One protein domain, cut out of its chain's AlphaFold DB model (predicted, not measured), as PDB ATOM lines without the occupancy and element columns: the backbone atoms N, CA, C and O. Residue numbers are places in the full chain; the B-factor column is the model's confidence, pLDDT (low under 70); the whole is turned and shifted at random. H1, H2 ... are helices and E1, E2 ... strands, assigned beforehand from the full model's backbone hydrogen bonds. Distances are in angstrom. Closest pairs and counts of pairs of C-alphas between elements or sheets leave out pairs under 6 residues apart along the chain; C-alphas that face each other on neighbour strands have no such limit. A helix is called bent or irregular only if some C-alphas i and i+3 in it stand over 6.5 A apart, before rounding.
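AT A GLANCE: This is residues 5 to 70 of the 98 residues of a protein of Desulfotalea psychrophila (strain LSv54 / DSM 12343) (UniProt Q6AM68). A small twisted sheet of four short strands forms the core, with H1 packed along one of its faces and H3 beyond the sheet from H1, meeting it only by residues 57 to 61. The short helix H2 makes a corner with H3, and H1 and H3 lie toward opposite ends of the longest axis. The 66 printed residues include three named helices and four named strands, in the order E1 H1 E2 E3 H2 H3 E4; the sheet order is E2 E3 E1 E4, mixed, and the class is mixed, helices and strands. The whole is compact, with a radius of gyration of the C-alphas of 10.9 A, and rounded, with spans of 32, 24 and 19 A.

IN THESE COORDINATES: The sheet holds E1, residues 5 to 7, starting with C-alpha 5 at (-30.430, -17.983, 31.668); E2, residues 35 to 37; E3, residues 40 to 42; and E4, residues 66 to 69, 9.6 A long and ending with C-alpha 69 at (-34.666, -13.423, 25.873). H1, residues 14 to 22, is 12.2 A long and starts with C-alpha 14 at (-35.946, -10.266, 34.181). H2 spans residues 46 to 49. H3, residues 51 to 61, is 15.3 A long and irregular: C-alphas 52 and 55 are 7.3 A apart.

HOW THE PARTS SIT: E1 and E3 are inner strands; E2 and E4 are edge strands. E1 and E4 are parallel at 18 degrees, with N 5 and O 66 within hydrogen-bond range at 2.9 A. E3 and E1 are parallel at 29 degrees, with N 6 and O 41 at 2.9 A. E2 and E3 form an antiparallel hairpin at 155 degrees, with N 42 and O 35 at 2.8 A. E3, H2 and H3, and E4 make a split strand-helix-strand unit, two strands running the same way with helices between them along the chain and E1 between them in the sheet; its crossover is right-handed. H1 is on the sheet, its height over the sheet being 9.0 A; it lies over E3 and runs along the strands, at 10 degrees to E3 on the local plane, and it is only just not over E1 as well, with 2 of its C-alphas falling there. The closest C-alphas of H1 and E3, Lys 14 and Asn 42, are 7.0 A apart. H3 only grazes the sheet; its closest C-alpha to E1 is that of Ser 61, 6.9 A from that of Met 5. H2 is not on the sheet and touches H3 only at the corner, the closest C-alphas being Phe 47 and Phe 53, 4.9 A. H1 is apart from H2 and H3. Every O i to N i+4 pair is within hydrogen-bond range in H1 and 5 of 7 in H3; H2 is too short for such a pair.

THE WHOLE: The two C-alphas farthest apart, Gly 23 and Phe 52, are 33.1 A apart. The printed part has no cut. The link from H1 to E2, residues 23 to 34, is long. The mean pLDDT of the printed part is 93.2, and residue 31 is under 70.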
ATOM      1  N   MET A   5     -31.086 -19.287  31.600       97.69
ATOM      2  CA  MET A   5     -30.430 -17.983  31.668       97.69
ATOM      3  C   MET A   5     -31.312 -16.917  31.040       97.69
ATOM      4  O   MET A   5     -31.765 -17.089  29.914       97.69
ATOM      5  N   LEU A   6     -31.556 -15.831  31.767       97.31
ATOM      6  CA  LEU A   6     -32.376 -14.715  31.315       97.31
ATOM      7  C   LEU A   6     -31.474 -13.570  30.864       97.31
ATOM      8  O   LEU A   6     -30.700 -13.067  31.674       97.31
ATOM      9  N   ILE A   7     -31.624 -13.135  29.612       96.06
ATOM     10  CA  ILE A   7     -30.923 -11.987  29.020       96.06
ATOM     11  C   ILE A   7     -31.919 -10.944  28.520       96.06
ATOM     12  O   ILE A   7     -33.037 -11.277  28.143       96.06
ATOM     13  N   GLY A   8     -31.520  -9.677  28.506       94.62
ATOM     14  CA  GLY A   8     -32.372  -8.566  28.079       94.62
ATOM     15  C   GLY A   8     -31.937  -7.256  28.714       94.62
ATOM     16  O   GLY A   8     -31.199  -7.277  29.700       94.62
ATOM     17  N   GLU A   9     -32.410  -6.138  28.172       93.62
ATOM     18  CA  GLU A   9     -32.077  -4.780  28.625       93.62
ATOM     19  C   GLU A   9     -32.337  -4.570  30.122       93.62
ATOM     20  O   GLU A   9     -33.123  -5.282  30.776       93.62
ATOM     21  N   THR A  10     -31.664  -3.577  30.695       91.75
ATOM     22  CA  THR A  10     -31.972  -3.106  32.045       91.75
ATOM     23  C   THR A  10     -33.453  -2.716  32.107       91.75
ATOM     24  O   THR A  10     -33.992  -2.132  31.176       91.75
ATOM     25  N   HIS A  11     -34.145  -3.097  33.185       90.94
ATOM     26  CA  HIS A  11     -35.598  -2.917  33.357       90.94
ATOM     27  C   HIS A  11     -36.524  -3.739  32.441       90.94
ATOM     28  O   HIS A  11     -37.734  -3.658  32.614       90.94
ATOM     29  N   ALA A  12     -36.018  -4.654  31.605       92.88
ATOM     30  CA  ALA A  12     -36.868  -5.539  30.787       92.88
ATOM     31  C   ALA A  12     -37.771  -6.518  31.583       92.88
ATOM     32  O   ALA A  12     -38.516  -7.291  30.994       92.88
ATOM     33  N   GLY A  13     -37.698  -6.538  32.920       93.88
ATOM     34  CA  GLY A  13     -38.540  -7.396  33.766       93.88
ATOM     35  C   GLY A  13     -37.943  -8.759  34.132       93.88
ATOM     36  O   GLY A  13     -38.645  -9.590  34.698       93.88
ATOM     37  N   LYS A  14     -36.646  -8.993  33.883       95.62
ATOM     38  CA  LYS A  14     -35.946 -10.266  34.181       95.62
ATOM     39  C   LYS A  14     -36.139 -10.745  35.629       95.62
ATOM     40  O   LYS A  14     -36.603 -11.858  35.857       95.62
ATOM     41  N   SER A  15     -35.848  -9.885  36.608       94.50
ATOM     42  CA  SER A  15     -36.004 -10.206  38.034       94.50
ATOM     43  C   SER A  15     -37.461 -10.485  38.409       94.50
ATOM     44  O   SER A  15     -37.743 -11.432  39.143       94.50
ATOM     45  N   SER A  16     -38.395  -9.696  37.869       95.00
ATOM     46  CA  SER A  16     -39.833  -9.882  38.075       95.00
ATOM     47  C   SER A  16     -40.316 -11.212  37.497       95.00
ATOM     48  O   SER A  16     -41.117 -11.902  38.126       95.00
ATOM     49  N   LEU A  17     -39.785 -11.613  36.339       95.75
ATOM     50  CA  LEU A  17     -40.087 -12.894  35.715       95.75
ATOM     51  C   LEU A  17     -39.556 -14.065  36.551       95.75
ATOM     52  O   LEU A  17     -40.283 -15.031  36.757       95.75
ATOM     53  N   ILE A  18     -38.341 -13.972  37.104       96.12
ATOM     54  CA  ILE A  18     -37.804 -14.997  38.020       96.12
ATOM     55  C   ILE A  18     -38.685 -15.126  39.260       96.12
ATOM     56  O   ILE A  18     -39.024 -16.241  39.655       96.12
ATOM     57  N   LYS A  19     -39.092 -14.003  39.858       96.00
ATOM     58  CA  LYS A  19     -40.018 -13.994  40.996       96.00
ATOM     59  C   LYS A  19     -41.333 -14.703  40.651       96.00
ATOM     60  O   LYS A  19     -41.760 -15.589  41.386       96.00
ATOM     61  N   ALA A  20     -41.934 -14.373  39.508       95.88
ATOM     62  CA  ALA A  20     -43.180 -14.990  39.055       95.88
ATOM     63  C   ALA A  20     -43.036 -16.497  38.771       95.88
ATOM     64  O   ALA A  20     -43.884 -17.280  39.188       95.88
ATOM     65  N   LEU A  21     -41.956 -16.916  38.100       95.38
ATOM     66  CA  LEU A  21     -41.725 -18.318  37.728       95.38
ATOM     67  C   LEU A  21     -41.296 -19.199  38.906       95.38
ATOM     68  O   LEU A  21     -41.576 -20.393  38.914       95.38
ATOM     69  N   SER A  22     -40.585 -18.633  39.881       94.00
ATOM     70  CA  SER A  22     -40.123 -19.371  41.062       94.00
ATOM     71  C   SER A  22     -41.157 -19.434  42.184       94.00
ATOM     72  O   SER A  22     -41.030 -20.281  43.067       94.00
ATOM     73  N   GLY A  23     -42.138 -18.523  42.193       94.38
ATOM     74  CA  GLY A  23     -43.053 -18.338  43.321       94.38
ATOM     75  C   GLY A  23     -42.355 -17.865  44.604       94.38
ATOM     76  O   GLY A  23     -42.939 -17.941  45.682       94.38
ATOM     77  N   GLN A  24     -41.101 -17.415  44.509       92.88
ATOM     78  CA  GLN A  24     -40.275 -16.987  45.635       92.88
ATOM     79  C   GLN A  24     -39.849 -15.531  45.454       92.88
ATOM     80  O   GLN A  24     -39.696 -15.041  44.334       92.88
ATOM     81  N   GLU A  25     -39.621 -14.831  46.565       90.81
ATOM     82  CA  GLU A  25     -39.026 -13.498  46.509       90.81
ATOM     83  C   GLU A  25     -37.603 -13.584  45.951       90.81
ATOM     84  O   GLU A  25     -36.717 -14.206  46.537       90.81
ATOM     85  N   PHE A  26     -37.381 -12.927  44.814       90.81
ATOM     86  CA  PHE A  26     -36.064 -12.752  44.225       90.81
ATOM     87  C   PHE A  26     -35.680 -11.278  44.300       90.81
ATOM     88  O   PHE A  26     -36.261 -10.433  43.617       90.81
ATOM     89  N   GLN A  27     -34.678 -10.976  45.124       86.94
ATOM     90  CA  GLN A  27     -34.071  -9.653  45.195       86.94
ATOM     91  C   GLN A  27     -32.639  -9.729  44.669       86.94
ATOM     92  O   GLN A  27     -31.821 -10.460  45.240       86.94
ATOM     93  N   PRO A  28     -32.315  -8.995  43.592       79.00
ATOM     94  CA  PRO A  28     -30.977  -9.026  43.048       79.00
ATOM     95  C   PRO A  28     -29.967  -8.480  44.070       79.00
ATOM     96  O   PRO A  28     -30.054  -7.330  44.484       79.00
ATOM     97  N   ARG A  29     -28.982  -9.298  44.458       76.62
ATOM     98  CA  ARG A  29     -27.974  -8.933  45.475       76.62
ATOM     99  C   ARG A  29     -26.909  -7.956  44.973       76.62
ATOM    100  O   ARG A  29     -26.306  -7.251  45.777       76.62
ATOM    101  N   ARG A  30     -26.622  -7.956  43.669       76.25
ATOM    102  CA  ARG A  30     -25.641  -7.071  43.016       76.25
ATOM    103  C   ARG A  30     -26.105  -6.749  41.600       76.25
ATOM    104  O   ARG A  30     -26.384  -7.674  40.843       76.25
ATOM    105  N   ALA A  31     -26.162  -5.463  41.252       69.88
ATOM    106  CA  ALA A  31     -26.647  -5.015  39.944       69.88
ATOM    107  C   ALA A  31     -25.772  -5.540  38.790       69.88
ATOM    108  O   ALA A  31     -26.296  -6.139  37.863       69.88
ATOM    109  N   MET A  32     -24.443  -5.447  38.910       82.56
ATOM    110  CA  MET A  32     -23.493  -5.858  37.862       82.56
ATOM    111  C   MET A  32     -22.820  -7.211  38.145       82.56
ATOM    112  O   MET A  32     -21.595  -7.333  38.120       82.56
ATOM    113  N   ALA A  33     -23.603  -8.236  38.474       90.81
ATOM    114  CA  ALA A  33     -23.091  -9.600  38.595       90.81
ATOM    115  C   ALA A  33     -24.119 -10.627  38.118       90.81
ATOM    116  O   ALA A  33     -25.323 -10.441  38.303       90.81
ATOM    117  N   LEU A  34     -23.634 -11.741  37.561       93.81
ATOM    118  CA  LEU A  34     -24.463 -12.922  37.324       93.81
ATOM    119  C   LEU A  34     -25.017 -13.424  38.657       93.81
ATOM    120  O   LEU A  34     -24.272 -13.575  39.629       93.81
ATOM    121  N   GLN A  35     -26.317 -13.697  38.700       94.25
ATOM    122  CA  GLN A  35     -26.973 -14.199  39.900       94.25
ATOM    123  C   GLN A  35     -27.655 -15.527  39.631       94.25
ATOM    124  O   GLN A  35     -28.470 -15.657  38.723       94.25
ATOM    125  N   TYR A  36     -27.332 -16.497  40.472       93.94
ATOM    126  CA  TYR A  36     -27.865 -17.846  40.408       93.94
ATOM    127  C   TYR A  36     -28.967 -17.983  41.456       93.94
ATOM    128  O   TYR A  36     -28.734 -17.737  42.640       93.94
ATOM    129  N   PHE A  37     -30.163 -18.368  41.022       94.50
ATOM    130  CA  PHE A  37     -31.323 -18.549  41.887       94.50
ATOM    131  C   PHE A  37     -32.087 -19.809  41.479       94.50
ATOM    132  O   PHE A  37     -32.839 -19.813  40.505       94.50
ATOM    133  N   GLY A  38     -31.865 -20.908  42.203       93.56
ATOM    134  CA  GLY A  38     -32.413 -22.214  41.836       93.56
ATOM    135  C   GLY A  38     -32.007 -22.604  40.402       93.56
ATOM    136  O   GLY A  38     -30.810 -22.655  40.113       93.56
ATOM    137  N   PRO A  39     -32.962 -22.872  39.489       95.62
ATOM    138  CA  PRO A  39     -32.663 -23.175  38.090       95.62
ATOM    139  C   PRO A  39     -32.400 -21.927  37.229       95.62
ATOM    140  O   PRO A  39     -32.082 -22.075  36.051       95.62
ATOM    141  N   PHE A  40     -32.551 -20.717  37.770       96.25
ATOM    142  CA  PHE A  40     -32.452 -19.470  37.017       96.25
ATOM    143  C   PHE A  40     -31.066 -18.840  37.137       96.25
ATOM    144  O   PHE A  40     -30.459 -18.812  38.209       96.25
ATOM    145  N   ILE A  41     -30.593 -18.282  36.027       96.44
ATOM    146  CA  ILE A  41     -29.404 -17.443  35.946       96.44
ATOM    147  C   ILE A  41     -29.869 -16.072  35.465       96.44
ATOM    148  O   ILE A  41     -30.227 -15.893  34.304       96.44
ATOM    149  N   ASN A  42     -29.897 -15.107  36.376       95.38
ATOM    150  CA  ASN A  42     -30.207 -13.720  36.069       95.38
ATOM    151  C   ASN A  42     -28.935 -13.003  35.615       95.38
ATOM    152  O   ASN A  42     -27.950 -12.976  36.362       95.38
ATOM    153  N   THR A  43     -28.957 -12.389  34.435       95.62
ATOM    154  CA  THR A  43     -27.863 -11.524  33.984       95.62
ATOM    155  C   THR A  43     -28.179 -10.052  34.253       95.62
ATOM    156  O   THR A  43     -29.348  -9.657  34.195       95.62
ATOM    157  N   PRO A  44     -27.164  -9.208  34.503       95.00
ATOM    158  CA  PRO A  44     -27.317  -7.755  34.434       95.00
ATOM    159  C   PRO A  44     -27.797  -7.329  33.041       95.00
ATOM    160  O   PRO A  44     -27.511  -8.015  32.055       95.00
ATOM    161  N   GLY A  45     -28.546  -6.227  32.950       93.44
ATOM    162  CA  GLY A  45     -28.981  -5.702  31.648       93.44
ATOM    163  C   GLY A  45     -27.822  -5.085  30.872       93.44
ATOM    164  O   GLY A  45     -27.662  -5.311  29.679       93.44
ATOM    165  N   GLU A  46     -26.907  -4.472  31.607       94.38
ATOM    166  CA  GLU A  46     -25.664  -3.871  31.148       94.38
ATOM    167  C   GLU A  46     -24.792  -4.855  30.347       94.38
ATOM    168  O   GLU A  46     -23.981  -4.448  29.517       94.38
ATOM    169  N   PHE A  47     -24.960  -6.166  30.567       95.50
ATOM    170  CA  PHE A  47     -24.164  -7.186  29.888       95.50
ATOM    171  C   PHE A  47     -24.534  -7.353  28.409       95.50
ATOM    172  O   PHE A  47     -23.682  -7.761  27.625       95.50
ATOM    173  N   ILE A  48     -25.785  -7.070  28.027       93.38
ATOM    174  CA  ILE A  48     -26.205  -7.082  26.616       93.38
ATOM    175  C   ILE A  48     -26.063  -5.698  25.969       93.38
ATOM    176  O   ILE A  48     -25.903  -5.602  24.757       93.38
ATOM    177  N   GLU A  49     -26.056  -4.635  26.779       92.31
ATOM    178  CA  GLU A  49     -25.862  -3.245  26.342       92.31
ATOM    179  C   GLU A  49     -24.394  -2.939  25.986       92.31
ATOM    180  O   GLU A  49     -24.128  -2.087  25.139       92.31
ATOM    181  N   ASN A  50     -23.431  -3.647  26.591       92.75
ATOM    182  CA  ASN A  50     -22.004  -3.452  26.346       92.75
ATOM    183  C   ASN A  50     -21.305  -4.758  25.924       92.75
ATOM    184  O   ASN A  50     -21.196  -5.712  26.697       92.75
ATOM    185  N   HIS A  51     -20.746  -4.756  24.707       91.50
ATOM    186  CA  HIS A  51     -20.048  -5.893  24.096       91.50
ATOM    187  C   HIS A  51     -18.876  -6.426  24.932       91.50
ATOM    188  O   HIS A  51     -18.531  -7.604  24.819       91.50
ATOM    189  N   PHE A  52     -18.290  -5.602  25.806       96.19
ATOM    190  CA  PHE A  52     -17.246  -6.024  26.741       96.19
ATOM    191  C   PHE A  52     -17.684  -7.206  27.626       96.19
ATOM    192  O   PHE A  52     -16.862  -8.042  27.996       96.19
ATOM    193  N   PHE A  53     -18.979  -7.318  27.929       95.62
ATOM    194  CA  PHE A  53     -19.526  -8.377  28.779       95.62
ATOM    195  C   PHE A  53     -20.045  -9.599  28.010       95.62
ATOM    196  O   PHE A  53     -20.429 -10.593  28.631       95.62
ATOM    197  N   PHE A  54     -20.020  -9.591  26.674       95.19
ATOM    198  CA  PHE A  54     -20.470 -10.735  25.873       95.19
ATOM    199  C   PHE A  54     -19.726 -12.037  26.198       95.19
ATOM    200  O   PHE A  54     -20.395 -13.067  26.290       95.19
ATOM    201  N   PRO A  55     -18.402 -12.045  26.462       97.12
ATOM    202  CA  PRO A  55     -17.713 -13.265  26.878       97.12
ATOM    203  C   PRO A  55     -18.311 -13.892  28.142       97.12
ATOM    204  O   PRO A  55     -18.398 -15.117  28.231       97.12
ATOM    205  N   ALA A  56     -18.780 -13.077  29.095       95.44
ATOM    206  CA  ALA A  56     -19.444 -13.576  30.296       95.44
ATOM    207  C   ALA A  56     -20.791 -14.228  29.955       95.44
ATOM    208  O   ALA A  56     -21.090 -15.305  30.471       95.44
ATOM    209  N   LEU A  57     -21.578 -13.626  29.055       96.25
ATOM    210  CA  LEU A  57     -22.841 -14.206  28.590       96.25
ATOM    211  C   LEU A  57     -22.618 -15.527  27.841       96.25
ATOM    212  O   LEU A  57     -23.264 -16.523  28.156       96.25
ATOM    213  N   ILE A  58     -21.672 -15.553  26.901       96.69
ATOM    214  CA  ILE A  58     -21.351 -16.733  26.086       96.69
ATOM    215  C   ILE A  58     -20.860 -17.874  26.977       96.69
ATOM    216  O   ILE A  58     -21.405 -18.975  26.916       96.69
ATOM    217  N   THR A  59     -19.893 -17.604  27.856       96.75
ATOM    218  CA  THR A  59     -19.342 -18.619  28.767       96.75
ATOM    219  C   THR A  59     -20.426 -19.177  29.683       96.75
ATOM    220  O   THR A  59     -20.545 -20.386  29.836       96.75
ATOM    221  N   THR A  60     -21.273 -18.311  30.241       96.12
ATOM    222  CA  THR A  60     -22.366 -18.742  31.126       96.12
ATOM    223  C   THR A  60     -23.420 -19.552  30.376       96.12
ATOM    224  O   THR A  60     -23.959 -20.518  30.916       96.12
ATOM    225  N   SER A  61     -23.699 -19.202  29.117       96.50
ATOM    226  CA  SER A  61     -24.690 -19.902  28.297       96.50
ATOM    227  C   SER A  61     -24.323 -21.364  28.025       96.50
ATOM    228  O   SER A  61     -25.228 -22.182  27.879       96.50
ATOM    229  N   ALA A  62     -23.030 -21.714  28.043       95.50
ATOM    230  CA  ALA A  62     -22.563 -23.088  27.854       95.50
ATOM    231  C   ALA A  62     -23.078 -24.053  28.940       95.50
ATOM    232  O   ALA A  62     -23.305 -25.228  28.665       95.50
ATOM    233  N   ASP A  63     -23.333 -23.548  30.151       90.56
ATOM    234  CA  ASP A  63     -23.885 -24.329  31.267       90.56
ATOM    235  C   ASP A  63     -25.426 -24.318  31.314       90.56
ATOM    236  O   ASP A  63     -26.044 -24.893  32.224       90.56
ATOM    237  N   CYS A  64     -26.072 -23.632  30.368       95.94
ATOM    238  CA  CYS A  64     -27.510 -23.402  30.346       95.94
ATOM    239  C   CYS A  64     -28.220 -24.331  29.364       95.94
ATOM    240  O   CYS A  64     -27.695 -24.707  28.327       95.94
ATOM    241  N   HIS A  65     -29.459 -24.691  29.694       97.12
ATOM    242  CA  HIS A  65     -30.312 -25.504  28.820       97.12
ATOM    243  C   HIS A  65     -31.302 -24.640  28.037       97.12
ATOM    244  O   HIS A  65     -31.777 -25.043  26.981       97.12
ATOM    245  N   VAL A  66     -31.652 -23.474  28.585       96.44
ATOM    246  CA  VAL A  66     -32.562 -22.510  27.971       96.44
ATOM    247  C   VAL A  66     -31.946 -21.123  28.081       96.44
ATOM    248  O   VAL A  66     -31.560 -20.707  29.172       96.44
ATOM    249  N   LEU A  67     -31.895 -20.405  26.961       96.06
ATOM    250  CA  LEU A  67     -31.621 -18.974  26.924       96.06
ATOM    251  C   LEU A  67     -32.951 -18.242  26.715       96.06
ATOM    252  O   LEU A  67     -33.559 -18.337  25.653       96.06
ATOM    253  N   ALA A  68     -33.420 -17.550  27.747       95.62
ATOM    254  CA  ALA A  68     -34.642 -16.763  27.728       95.62
ATOM    255  C   ALA A  68     -34.307 -15.300  27.419       95.62
ATOM    256  O   ALA A  68     -33.682 -14.606  28.222       95.62
ATOM    257  N   MET A  69     -34.733 -14.832  26.250       94.31
ATOM    258  CA  MET A  69     -34.666 -13.423  25.873       94.31
ATOM    259  C   MET A  69     -35.888 -12.700  26.432       94.31
ATOM    260  O   MET A  69     -37.023 -13.065  26.133       94.31
ATOM    261  N   VAL A  70     -35.653 -11.690  27.264       94.06
ATOM    262  CA  VAL A  70     -36.690 -10.906  27.931       94.06
ATOM    263  C   VAL A  70     -36.666  -9.496  27.362       94.06
ATOM    264  O   VAL A  70     -35.641  -8.818  27.414       94.06
TER     265      VAL A  70